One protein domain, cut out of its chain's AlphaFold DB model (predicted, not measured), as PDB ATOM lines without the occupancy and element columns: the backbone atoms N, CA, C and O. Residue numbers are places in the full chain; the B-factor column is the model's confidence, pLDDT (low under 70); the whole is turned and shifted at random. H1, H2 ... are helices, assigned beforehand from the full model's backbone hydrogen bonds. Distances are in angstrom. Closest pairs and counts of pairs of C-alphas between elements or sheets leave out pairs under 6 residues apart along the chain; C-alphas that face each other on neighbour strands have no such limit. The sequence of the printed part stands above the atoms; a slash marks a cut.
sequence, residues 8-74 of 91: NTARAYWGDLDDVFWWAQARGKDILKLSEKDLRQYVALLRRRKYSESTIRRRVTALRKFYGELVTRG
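This is residues 8 to 74 of the 91 residues of the protein "Core-binding (CB) domain-containing protein" of Mycobacterium sp. ACS1612 (UniProt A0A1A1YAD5). Two helices, H2 and H3, run opposite ways as a loosely joined helical hairpin, and a third, H1, lies across one side of it, crossing H3 near the middle of both helices at close to a right angle. H1 comes close to H2 at Val 20, and after H1 ends at Gln 25, residues 26 to 35 lead to the beginning of H2. The printed part has 67 residues with three named helices, in the order H1, H2, H3, and no named strand; the class is all helix. The whole is compact, with a radius of gyration of the C-alphas of 11.6 A, and spans 35 by 29 by 17 A.

The printed part begins with H1, residues 8 to 25, which measures 25.9 A from C-alpha 8 at (55.124, -1.461, 25.547) to C-alpha 25 at (33.302, -6.746, 12.714). H2 holds residues 36 to 48 and is 18.5 A long from first to last C-alpha. H3, residues 53 to 72, is the longest helix with 20 residues and 28.2 A, and ends with C-alpha 72 at (40.164, 16.106, 16.433).

H1 touches H3, with 9 pairs of C-alphas within 8 A. The closest are those of Asp 16 and Arg 59, 5.3 A apart. H1 touches H3 with residues 13 to 17 alone, and H3 touches H1 with residues 58 to 63 alone. The lines of the two helices stand at 80 degrees, about perpendicular. H1 and H2 are close but not clearly touching: their closest C-alphas, those of Val 20 and Tyr 42, are 7.5 A apart. Their lines are only just about perpendicular, at 72 degrees. H2 and H3 form a helical hairpin and run opposite ways at a shallow tilt of 20 degrees. They only just touch, with 3 pairs of C-alphas within 8 A, made by residues 43 to 47 of H2 and residue 56 of H3; the closest are the C-alphas of Leu 46 and Ile 56, 6.8 A apart. In H1, H2 and H3 every pair of O i and N i+4 is within hydrogen-bond range.

The two C-alphas farthest apart are those of Lys 50 and Gly 74, at 35.4 A, and the first and last printed C-alphas, of Asn 8 and Gly 74, are 28.7 A apart. The printed part has no cut. The link from H1 to H2 is short, with 10 residues, and that from H2 to H3 is tight, with 4. The mean pLDDT of the printed part is 94.1, and no printed residue is under 70.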
ATOM      1  N   ASN A   8      56.025  -0.557  24.826       93.44
ATOM      2  CA  ASN A   8      55.124  -1.461  25.547       93.44
ATOM      3  C   ASN A   8      53.689  -0.922  25.599       93.44
ATOM      4  O   ASN A   8      52.749  -1.658  25.315       93.44
ATOM      5  N   THR A   9      53.520   0.367  25.890       93.94
ATOM      6  CA  THR A   9      52.204   1.019  25.928       93.94
ATOM      7  C   THR A   9      51.578   1.083  24.540       93.94
ATOM      8  O   THR A   9      50.402   0.765  24.389       93.94
ATOM      9  N   ALA A  10      52.368   1.412  23.513       94.25
ATOM     10  CA  ALA A  10      51.898   1.426  22.130       94.25
ATOM     11  C   ALA A  10      51.413   0.036  21.681       94.25
ATOM     12  O   ALA A  10      50.314  -0.087  21.143       94.25
ATOM     13  N   ARG A  11      52.181  -1.026  21.972       95.75
ATOM     14  CA  ARG A  11      51.787  -2.416  21.682       95.75
ATOM     15  C   ARG A  11      50.520  -2.826  22.438       95.75
ATOM     16  O   ARG A  11      49.661  -3.494  21.873       95.75
ATOM     17  N   ALA A  12      50.410  -2.430  23.703       95.38
ATOM     18  CA  ALA A  12      49.254  -2.728  24.536       95.38
ATOM     19  C   ALA A  12      47.979  -2.066  23.979       95.38
ATOM     20  O   ALA A  12      46.967  -2.741  23.805       95.38
ATOM     21  N   TYR A  13      48.048  -0.780  23.624       95.50
ATOM     22  CA  TYR A  13      46.929  -0.066  23.004       95.50
ATOM     23  C   TYR A  13      46.581  -0.601  21.616       95.50
ATOM     24  O   TYR A  13      45.404  -0.670  21.281       95.50
ATOM     25  N   TRP A  14      47.569  -1.019  20.821       96.12
ATOM     26  CA  TRP A  14      47.302  -1.678  19.542       96.12
ATOM     27  C   TRP A  14      46.451  -2.939  19.731       96.12
ATOM     28  O   TRP A  14      45.401  -3.064  19.111       96.12
ATOM     29  N   GLY A  15      46.855  -3.837  20.637       97.12
ATOM     30  CA  GLY A  15      46.087  -5.057  20.917       97.12
ATOM     31  C   GLY A  15      44.694  -4.786  21.499       97.12
ATOM     32  O   GLY A  15      43.762  -5.551  21.264       97.12
ATOM     33  N   ASP A  16      44.527  -3.686  22.233       96.62
ATOM     34  CA  ASP A  16      43.220  -3.259  22.739       96.62
ATOM     35  C   ASP A  16      42.273  -2.808  21.618       96.62
ATOM     36  O   ASP A  16      41.085  -3.140  21.655       96.62
ATOM     37  N   LEU A  17      42.800  -2.055  20.644       96.00
ATOM     38  CA  LEU A  17      42.050  -1.561  19.486       96.00
ATOM     39  C   LEU A  17      41.749  -2.676  18.474       96.00
ATOM     40  O   LEU A  17      40.664  -2.702  17.899       96.00
ATOM     41  N   ASP A  18      42.667  -3.625  18.298       97.44
ATOM     42  CA  ASP A  18      42.462  -4.793  17.439       97.44
ATOM     43  C   ASP A  18      41.320  -5.687  17.961       97.44
ATOM     44  O   ASP A  18      40.439  -6.096  17.209       97.44
ATOM     45  N   ASP A  19      41.240  -5.921  19.275       97.75
ATOM     46  CA  ASP A  19      40.161  -6.745  19.835       97.75
ATOM     47  C   ASP A  19      38.770  -6.119  19.663       97.75
ATOM     48  O   ASP A  19      37.825  -6.813  19.279       97.75
ATOM     49  N   VAL A  20      38.632  -4.811  19.910       96.38
ATOM     50  CA  VAL A  20      37.344  -4.130  19.702       96.38
ATOM     51  C   VAL A  20      36.981  -4.071  18.216       96.38
ATOM     52  O   VAL A  20      35.800  -4.184  17.886       96.38
ATOM     53  N   PHE A  21      37.971  -3.965  17.323       97.00
ATOM     54  CA  PHE A  21      37.760  -4.042  15.881       97.00
ATOM     55  C   PHE A  21      37.140  -5.386  15.498       97.00
ATOM     56  O   PHE A  21      36.069  -5.415  14.889       97.00
ATOM     57  N   TRP A  22      37.732  -6.499  15.936       98.00
ATOM     58  CA  TRP A  22      37.183  -7.829  15.666       98.00
ATOM     59  C   TRP A  22      35.824  -8.055  16.326       98.00
ATOM     60  O   TRP A  22      34.936  -8.672  15.734       98.00
ATOM     61  N   TRP A  23      35.614  -7.520  17.532       97.88
ATOM     62  CA  TRP A  23      34.313  -7.564  18.196       97.88
ATOM     63  C   TRP A  23      33.215  -6.846  17.398       97.88
ATOM     64  O   TRP A  23      32.092  -7.365  17.321       97.88
ATOM     65  N   ALA A  24      33.538  -5.680  16.827       97.00
ATOM     66  CA  ALA A  24      32.642  -4.869  16.009       97.00
ATOM     67  C   ALA A  24      32.362  -5.547  14.663       97.00
ATOM     68  O   ALA A  24      31.196  -5.744  14.313       97.00
ATOM     69  N   GLN A  25      33.410  -6.013  13.978       97.62
ATOM     70  CA  GLN A  25      33.302  -6.746  12.714       97.62
ATOM     71  C   GLN A  25      32.421  -7.988  12.839       97.62
ATOM     72  O   GLN A  25      31.506  -8.186  12.044       97.62
ATOM     73  N   ALA A  26      32.602  -8.780  13.901       98.00
ATOM     74  CA  ALA A  26      31.773  -9.956  14.172       98.00
ATOM     75  C   ALA A  26      30.280  -9.635  14.409       98.00
ATOM     76  O   ALA A  26      29.460 -10.545  14.516       98.00
ATOM     77  N   ARG A  27      29.917  -8.353  14.538       97.62
ATOM     78  CA  ARG A  27      28.547  -7.850  14.730       97.62
ATOM     79  C   ARG A  27      28.064  -6.985  13.564       97.62
ATOM     80  O   ARG A  27      27.020  -6.352  13.700       97.62
ATOM     81  N   GLY A  28      28.816  -6.930  12.461       97.31
ATOM     82  CA  GLY A  28      28.506  -6.071  11.316       97.31
ATOM     83  C   GLY A  28      28.545  -4.581  11.659       97.31
ATOM     84  O   GLY A  28      27.777  -3.801  11.103       97.31
ATOM     85  N   LYS A  29      29.381  -4.187  12.627       96.06
ATOM     86  CA  LYS A  29      29.525  -2.798  13.069       96.06
ATOM     87  C   LYS A  29      30.840  -2.216  12.579       96.06
ATOM     88  O   LYS A  29      31.880  -2.864  12.647       96.06
ATOM     89  N   ASP A  30      30.784  -0.956  12.172       91.94
ATOM     90  CA  ASP A  30      31.963  -0.144  11.897       91.94
ATOM     91  C   ASP A  30      32.546   0.377  13.221       91.94
ATOM     92  O   ASP A  30      31.846   1.035  13.997       91.94
ATOM     93  N   ILE A  31      33.826   0.092  13.476       91.44
ATOM     94  CA  ILE A  31      34.538   0.587  14.661       91.44
ATOM     95  C   ILE A  31      34.528   2.119  14.731       91.44
ATOM     96  O   ILE A  31      34.513   2.680  15.818       91.44
ATOM     97  N   LEU A  32      34.491   2.814  13.593       90.62
ATOM     98  CA  LEU A  32      34.464   4.276  13.553       90.62
ATOM     99  C   LEU A  32      33.123   4.855  14.020       90.62
ATOM    100  O   LEU A  32      33.048   6.042  14.326       90.62
ATOM    101  N   LYS A  33      32.073   4.027  14.086       88.81
ATOM    102  CA  LYS A  33      30.684   4.444  14.329       88.81
ATOM    103  C   LYS A  33      30.035   3.720  15.506       88.81
ATOM    104  O   LYS A  33      28.807   3.674  15.595       88.81
ATOM    105  N   LEU A  34      30.823   3.118  16.402       91.00
ATOM    106  CA  LEU A  34      30.247   2.471  17.581       91.00
ATOM    107  C   LEU A  34      29.541   3.505  18.453       91.00
ATOM    108  O   LEU A  34      30.105   4.529  18.835       91.00
ATOM    109  N   SER A  35      28.299   3.197  18.806       90.19
ATOM    110  CA  SER A  35      27.531   4.015  19.735       90.19
ATOM    111  C   SER A  35      28.004   3.809  21.173       90.19
ATOM    112  O   SER A  35      28.635   2.808  21.520       90.19
ATOM    113  N   GLU A  36      27.597   4.705  22.067       89.81
ATOM    114  CA  GLU A  36      27.808   4.542  23.507       89.81
ATOM    115  C   GLU A  36      27.263   3.193  24.031       89.81
ATOM    116  O   GLU A  36      27.881   2.510  24.854       89.81
ATOM    117  N   LYS A  37      26.107   2.762  23.507       92.19
ATOM    118  CA  LYS A  37      25.503   1.463  23.832       92.19
ATOM    119  C   LYS A  37      26.423   0.304  23.444       92.19
ATOM    120  O   LYS A  37      26.530  -0.655  24.207       92.19
ATOM    121  N   ASP A  38      27.095   0.403  22.304       94.62
ATOM    122  CA  ASP A  38      28.009  -0.630  21.815       94.62
ATOM    123  C   ASP A  38      29.255  -0.732  22.688       94.62
ATOM    124  O   ASP A  38      29.650  -1.831  23.076       94.62
ATOM    125  N   LEU A  39      29.818   0.410  23.086       94.06
ATOM    126  CA  LEU A  39      30.960   0.447  23.999       94.06
ATOM    127  C   LEU A  39      30.612  -0.154  25.365       94.06
ATOM    128  O   LEU A  39      31.381  -0.959  25.897       94.06
ATOM    129  N   ARG A  40      29.420   0.133  25.905       93.50
ATOM    130  CA  ARG A  40      28.933  -0.516  27.135       93.50
ATOM    131  C   ARG A  40      28.792  -2.030  26.980       93.50
ATOM    132  O   ARG A  40      29.199  -2.770  27.874       93.50
ATOM    133  N   GLN A  41      28.248  -2.504  25.859       95.94
ATOM    134  CA  GLN A  41      28.137  -3.940  25.578       95.94
ATOM    135  C   GLN A  41      29.508  -4.610  25.471       95.94
ATOM    136  O   GLN A  41      29.699  -5.713  25.990       95.94
ATOM    137  N   TYR A  42      30.467  -3.942  24.834       96.44
ATOM    138  CA  TYR A  42      31.839  -4.415  24.754       96.44
ATOM    139  C   TYR A  42      32.474  -4.513  26.146       96.44
ATOM    140  O   TYR A  42      32.950  -5.584  26.514       96.44
ATOM    141  N   VAL A  43      32.386  -3.470  26.981       95.62
ATOM    142  CA  VAL A  43      32.896  -3.502  28.366       95.62
ATOM    143  C   VAL A  43      32.233  -4.610  29.193       95.62
ATOM    144  O   VAL A  43      32.921  -5.338  29.912       95.62
ATOM    145  N   ALA A  44      30.917  -4.798  29.063       95.88
ATOM    146  CA  ALA A  44      30.202  -5.887  29.729       95.88
ATOM    147  C   ALA A  44      30.711  -7.272  29.287       95.88
ATOM    148  O   ALA A  44      30.879  -8.167  30.118       95.88
ATOM    149  N   LEU A  45      31.026  -7.448  27.999       96.94
ATOM    150  CA  LEU A  45      31.665  -8.667  27.503       96.94
ATOM    151  C   LEU A  45      33.038  -8.892  28.150       96.94
ATOM    152  O   LEU A  45      33.344 -10.028  28.510       96.94
ATOM    153  N   LEU A  46      33.851  -7.845  28.327       96.62
ATOM    154  CA  LEU A  46      35.168  -7.978  28.964       96.62
ATOM    155  C   LEU A  46      35.054  -8.470  30.405       96.62
ATOM    156  O   LEU A  46      35.786  -9.374  30.809       96.62
ATOM    157  N   ARG A  47      34.085  -7.926  31.150       95.69
ATOM    158  CA  ARG A  47      33.757  -8.369  32.512       95.69
ATOM    159  C   ARG A  47      33.309  -9.827  32.525       95.69
ATOM    160  O   ARG A  47      33.833 -10.620  33.300       95.69
ATOM    161  N   ARG A  48      32.417 -10.220  31.607       97.12
ATOM    162  CA  ARG A  48      31.963 -11.617  31.468       97.12
ATOM    163  C   ARG A  48      33.109 -12.579  31.144       97.12
ATOM    164  O   ARG A  48      33.099 -13.719  31.596       97.12
ATOM    165  N   ARG A  49      34.105 -12.119  30.384       96.56
ATOM    166  CA  ARG A  49      35.345 -12.855  30.080       96.56
ATOM    167  C   ARG A  49      36.372 -12.830  31.221       96.56
ATOM    168  O   ARG A  49      37.444 -13.401  31.060       96.56
ATOM    169  N   LYS A  50      36.050 -12.211  32.364       96.88
ATOM    170  CA  LYS A  50      36.893 -12.122  33.567       96.88
ATOM    171  C   LYS A  50      38.246 -11.438  33.335       96.88
ATOM    172  O   LYS A  50      39.219 -11.739  34.025       96.88
ATOM    173  N   TYR A  51      38.324 -10.499  32.388       97.06
ATOM    174  CA  TYR A  51      39.503  -9.635  32.292       97.06
ATOM    175  C   TYR A  51      39.656  -8.807  33.571       97.06
ATOM    176  O   TYR A  51      38.669  -8.352  34.147       97.06
ATOM    177  N   SER A  52      40.901  -8.575  33.992       96.88
ATOM    178  CA  SER A  52      41.179  -7.754  35.171       96.88
ATOM    179  C   SER A  52      40.701  -6.312  34.979       96.88
ATOM    180  O   SER A  52      40.763  -5.767  33.874       96.88
ATOM    181  N   GLU A  53      40.321  -5.647  36.071       94.38
ATOM    182  CA  GLU A  53      39.924  -4.230  36.039       94.38
ATOM    183  C   GLU A  53      41.006  -3.330  35.428       94.38
ATOM    184  O   GLU A  53      40.700  -2.370  34.725       94.38
ATOM    185  N   SER A  54      42.284  -3.660  35.647       95.75
ATOM    186  CA  SER A  54      43.413  -2.961  35.020       95.75
ATOM    187  C   SER A  54      43.380  -3.078  33.491       95.75
ATOM    188  O   SER A  54      43.540  -2.082  32.785       95.75
ATOM    189  N   THR A  55      43.083  -4.270  32.966       95.75
ATOM    190  CA  THR A  55      42.952  -4.498  31.519       95.75
ATOM    191  C   THR A  55      41.754  -3.753  30.943       95.75
ATOM    192  O   THR A  55      41.879  -3.101  29.908       95.75
ATOM    193  N   ILE A  56      40.608  -3.794  31.628       96.12
ATOM    194  CA  ILE A  56      39.392  -3.094  31.193       96.12
ATOM    195  C   ILE A  56      39.637  -1.578  31.161       96.12
ATOM    196  O   ILE A  56      39.353  -0.935  30.151       96.12
ATOM    197  N   ARG A  57      40.241  -1.007  32.213       94.56
ATOM    198  CA  ARG A  57      40.629   0.413  32.260       94.56
ATOM    199  C   ARG A  57      41.571   0.802  31.124       94.56
ATOM    200  O   ARG A  57      41.384   1.852  30.509       94.56
ATOM    201  N   ARG A  58      42.573  -0.035  30.834       95.12
ATOM    202  CA  ARG A  58      43.521   0.206  29.740       95.12
ATOM    203  C   ARG A  58      42.815   0.222  28.379       95.12
ATOM    204  O   ARG A  58      43.010   1.173  27.626       95.12
ATOM    205  N   ARG A  59      41.907  -0.729  28.126       95.19
ATOM    206  CA  ARG A  59      41.077  -0.760  26.909       95.19
ATOM    207  C   ARG A  59      40.194   0.471  26.754       95.19
ATOM    208  O   ARG A  59      40.183   1.075  25.687       95.19
ATOM    209  N   VAL A  60      39.494   0.876  27.815       94.25
ATOM    210  CA  VAL A  60      38.674   2.102  27.804       94.25
ATOM    211  C   VAL A  60      39.545   3.327  27.520       94.25
ATOM    212  O   VAL A  60      39.182   4.183  26.720       94.25
ATOM    213  N   THR A  61      40.748   3.389  28.094       93.88
ATOM    214  CA  THR A  61      41.693   4.484  27.829       93.88
ATOM    215  C   THR A  61      42.128   4.519  26.360       93.88
ATOM    216  O   THR A  61      42.137   5.593  25.759       93.88
ATOM    217  N   ALA A  62      42.445   3.365  25.762       93.94
ATOM    218  CA  ALA A  62      42.785   3.275  24.343       93.94
ATOM    219  C   ALA A  62      41.620   3.740  23.448       93.94
ATOM    220  O   ALA A  62      41.833   4.545  22.542       93.94
ATOM    221  N   LEU A  63      40.386   3.321  23.756       93.56
ATOM    222  CA  LEU A  63      39.172   3.746  23.048       93.56
ATOM    223  C   LEU A  63      38.936   5.259  23.138       93.56
ATOM    224  O   LEU A  63      38.697   5.898  22.117       93.56
ATOM    225  N   ARG A  64      39.069   5.859  24.328       91.44
ATOM    226  CA  ARG A  64      38.942   7.320  24.507       91.44
ATOM    227  C   ARG A  64      39.919   8.090  23.644       91.44
ATOM    228  O   ARG A  64      39.559   9.102  23.054       91.44
ATOM    229  N   LYS A  65      41.168   7.629  23.600       91.62
ATOM    230  CA  LYS A  65      42.209   8.263  22.792       91.62
ATOM    231  C   LYS A  65      41.916   8.108  21.302       91.62
ATOM    232  O   LYS A  65      42.093   9.072  20.566       91.62
ATOM    233  N   PHE A  66      41.423   6.945  20.884       92.06
ATOM    234  CA  PHE A  66      41.042   6.685  19.500       92.06
ATOM    235  C   PHE A  66      39.896   7.591  19.040       92.06
ATOM    236  O   PHE A  66      40.076   8.356  18.098       92.06
ATOM    237  N   TYR A  67      38.755   7.588  19.735       90.50
ATOM    238  CA  TYR A  67      37.624   8.442  19.361       90.50
ATOM    239  C   TYR A  67      37.915   9.930  19.551       90.50
ATOM    240  O   TYR A  67      37.454  10.740  18.755       90.50
ATOM    241  N   GLY A  68      38.713  10.302  20.556       89.75
ATOM    242  CA  GLY A  68      39.191  11.675  20.706       89.75
ATOM    243  C   GLY A  68      39.986  12.141  19.483       89.75
ATOM    244  O   GLY A  68      39.737  13.227  18.975       89.75
ATOM    245  N   GLU A  69      40.879  11.298  18.957       89.12
ATOM    246  CA  GLU A  69      41.624  11.587  17.726       89.12
ATOM    247  C   GLU A  69      40.697  11.677  16.500       89.12
ATOM    248  O   GLU A  69      40.904  12.544  15.654       89.12
ATOM    249  N   LEU A  70      39.656  10.838  16.404       87.56
ATOM    250  CA  LEU A  70      38.668  10.934  15.318       87.56
ATOM    251  C   LEU A  70      37.914  12.267  15.345       87.56
ATOM    252  O   LEU A  70      37.737  12.879  14.295       87.56
ATOM    253  N   VAL A  71      37.527  12.736  16.533       86.88
ATOM    254  CA  VAL A  71      36.906  14.057  16.710       86.88
ATOM    255  C   VAL A  71      37.882  15.168  16.323       86.88
ATOM    256  O   VAL A  71      37.533  16.042  15.539       86.88
ATOM    257  N   THR A  72      39.134  15.113  16.793       88.25
ATOM    258  CA  THR A  72      40.164  16.106  16.433       88.25
ATOM    259  C   THR A  72      40.418  16.173  14.924       88.25
ATOM    260  O   THR A  72      40.729  17.239  14.403       88.25
ATOM    261  N   ARG A  73      40.267  15.054  14.208       86.19
ATOM    262  CA  ARG A  73      40.433  14.977  12.748       86.19
ATOM    263  C   ARG A  73      39.163  15.299  11.955       86.19
ATOM    264  O   ARG A  73      39.209  15.226  10.731       86.19
ATOM    265  N   GLY A  74      38.045  15.609  12.617       82.44
ATOM    266  CA  GLY A  74      36.759  15.866  11.959       82.44
ATOM    267  C   GLY A  74      36.120  14.625  11.323       82.44
ATOM    268  O   GLY A  74      35.299  14.754  10.425       82.44
TER     269      GLY A  74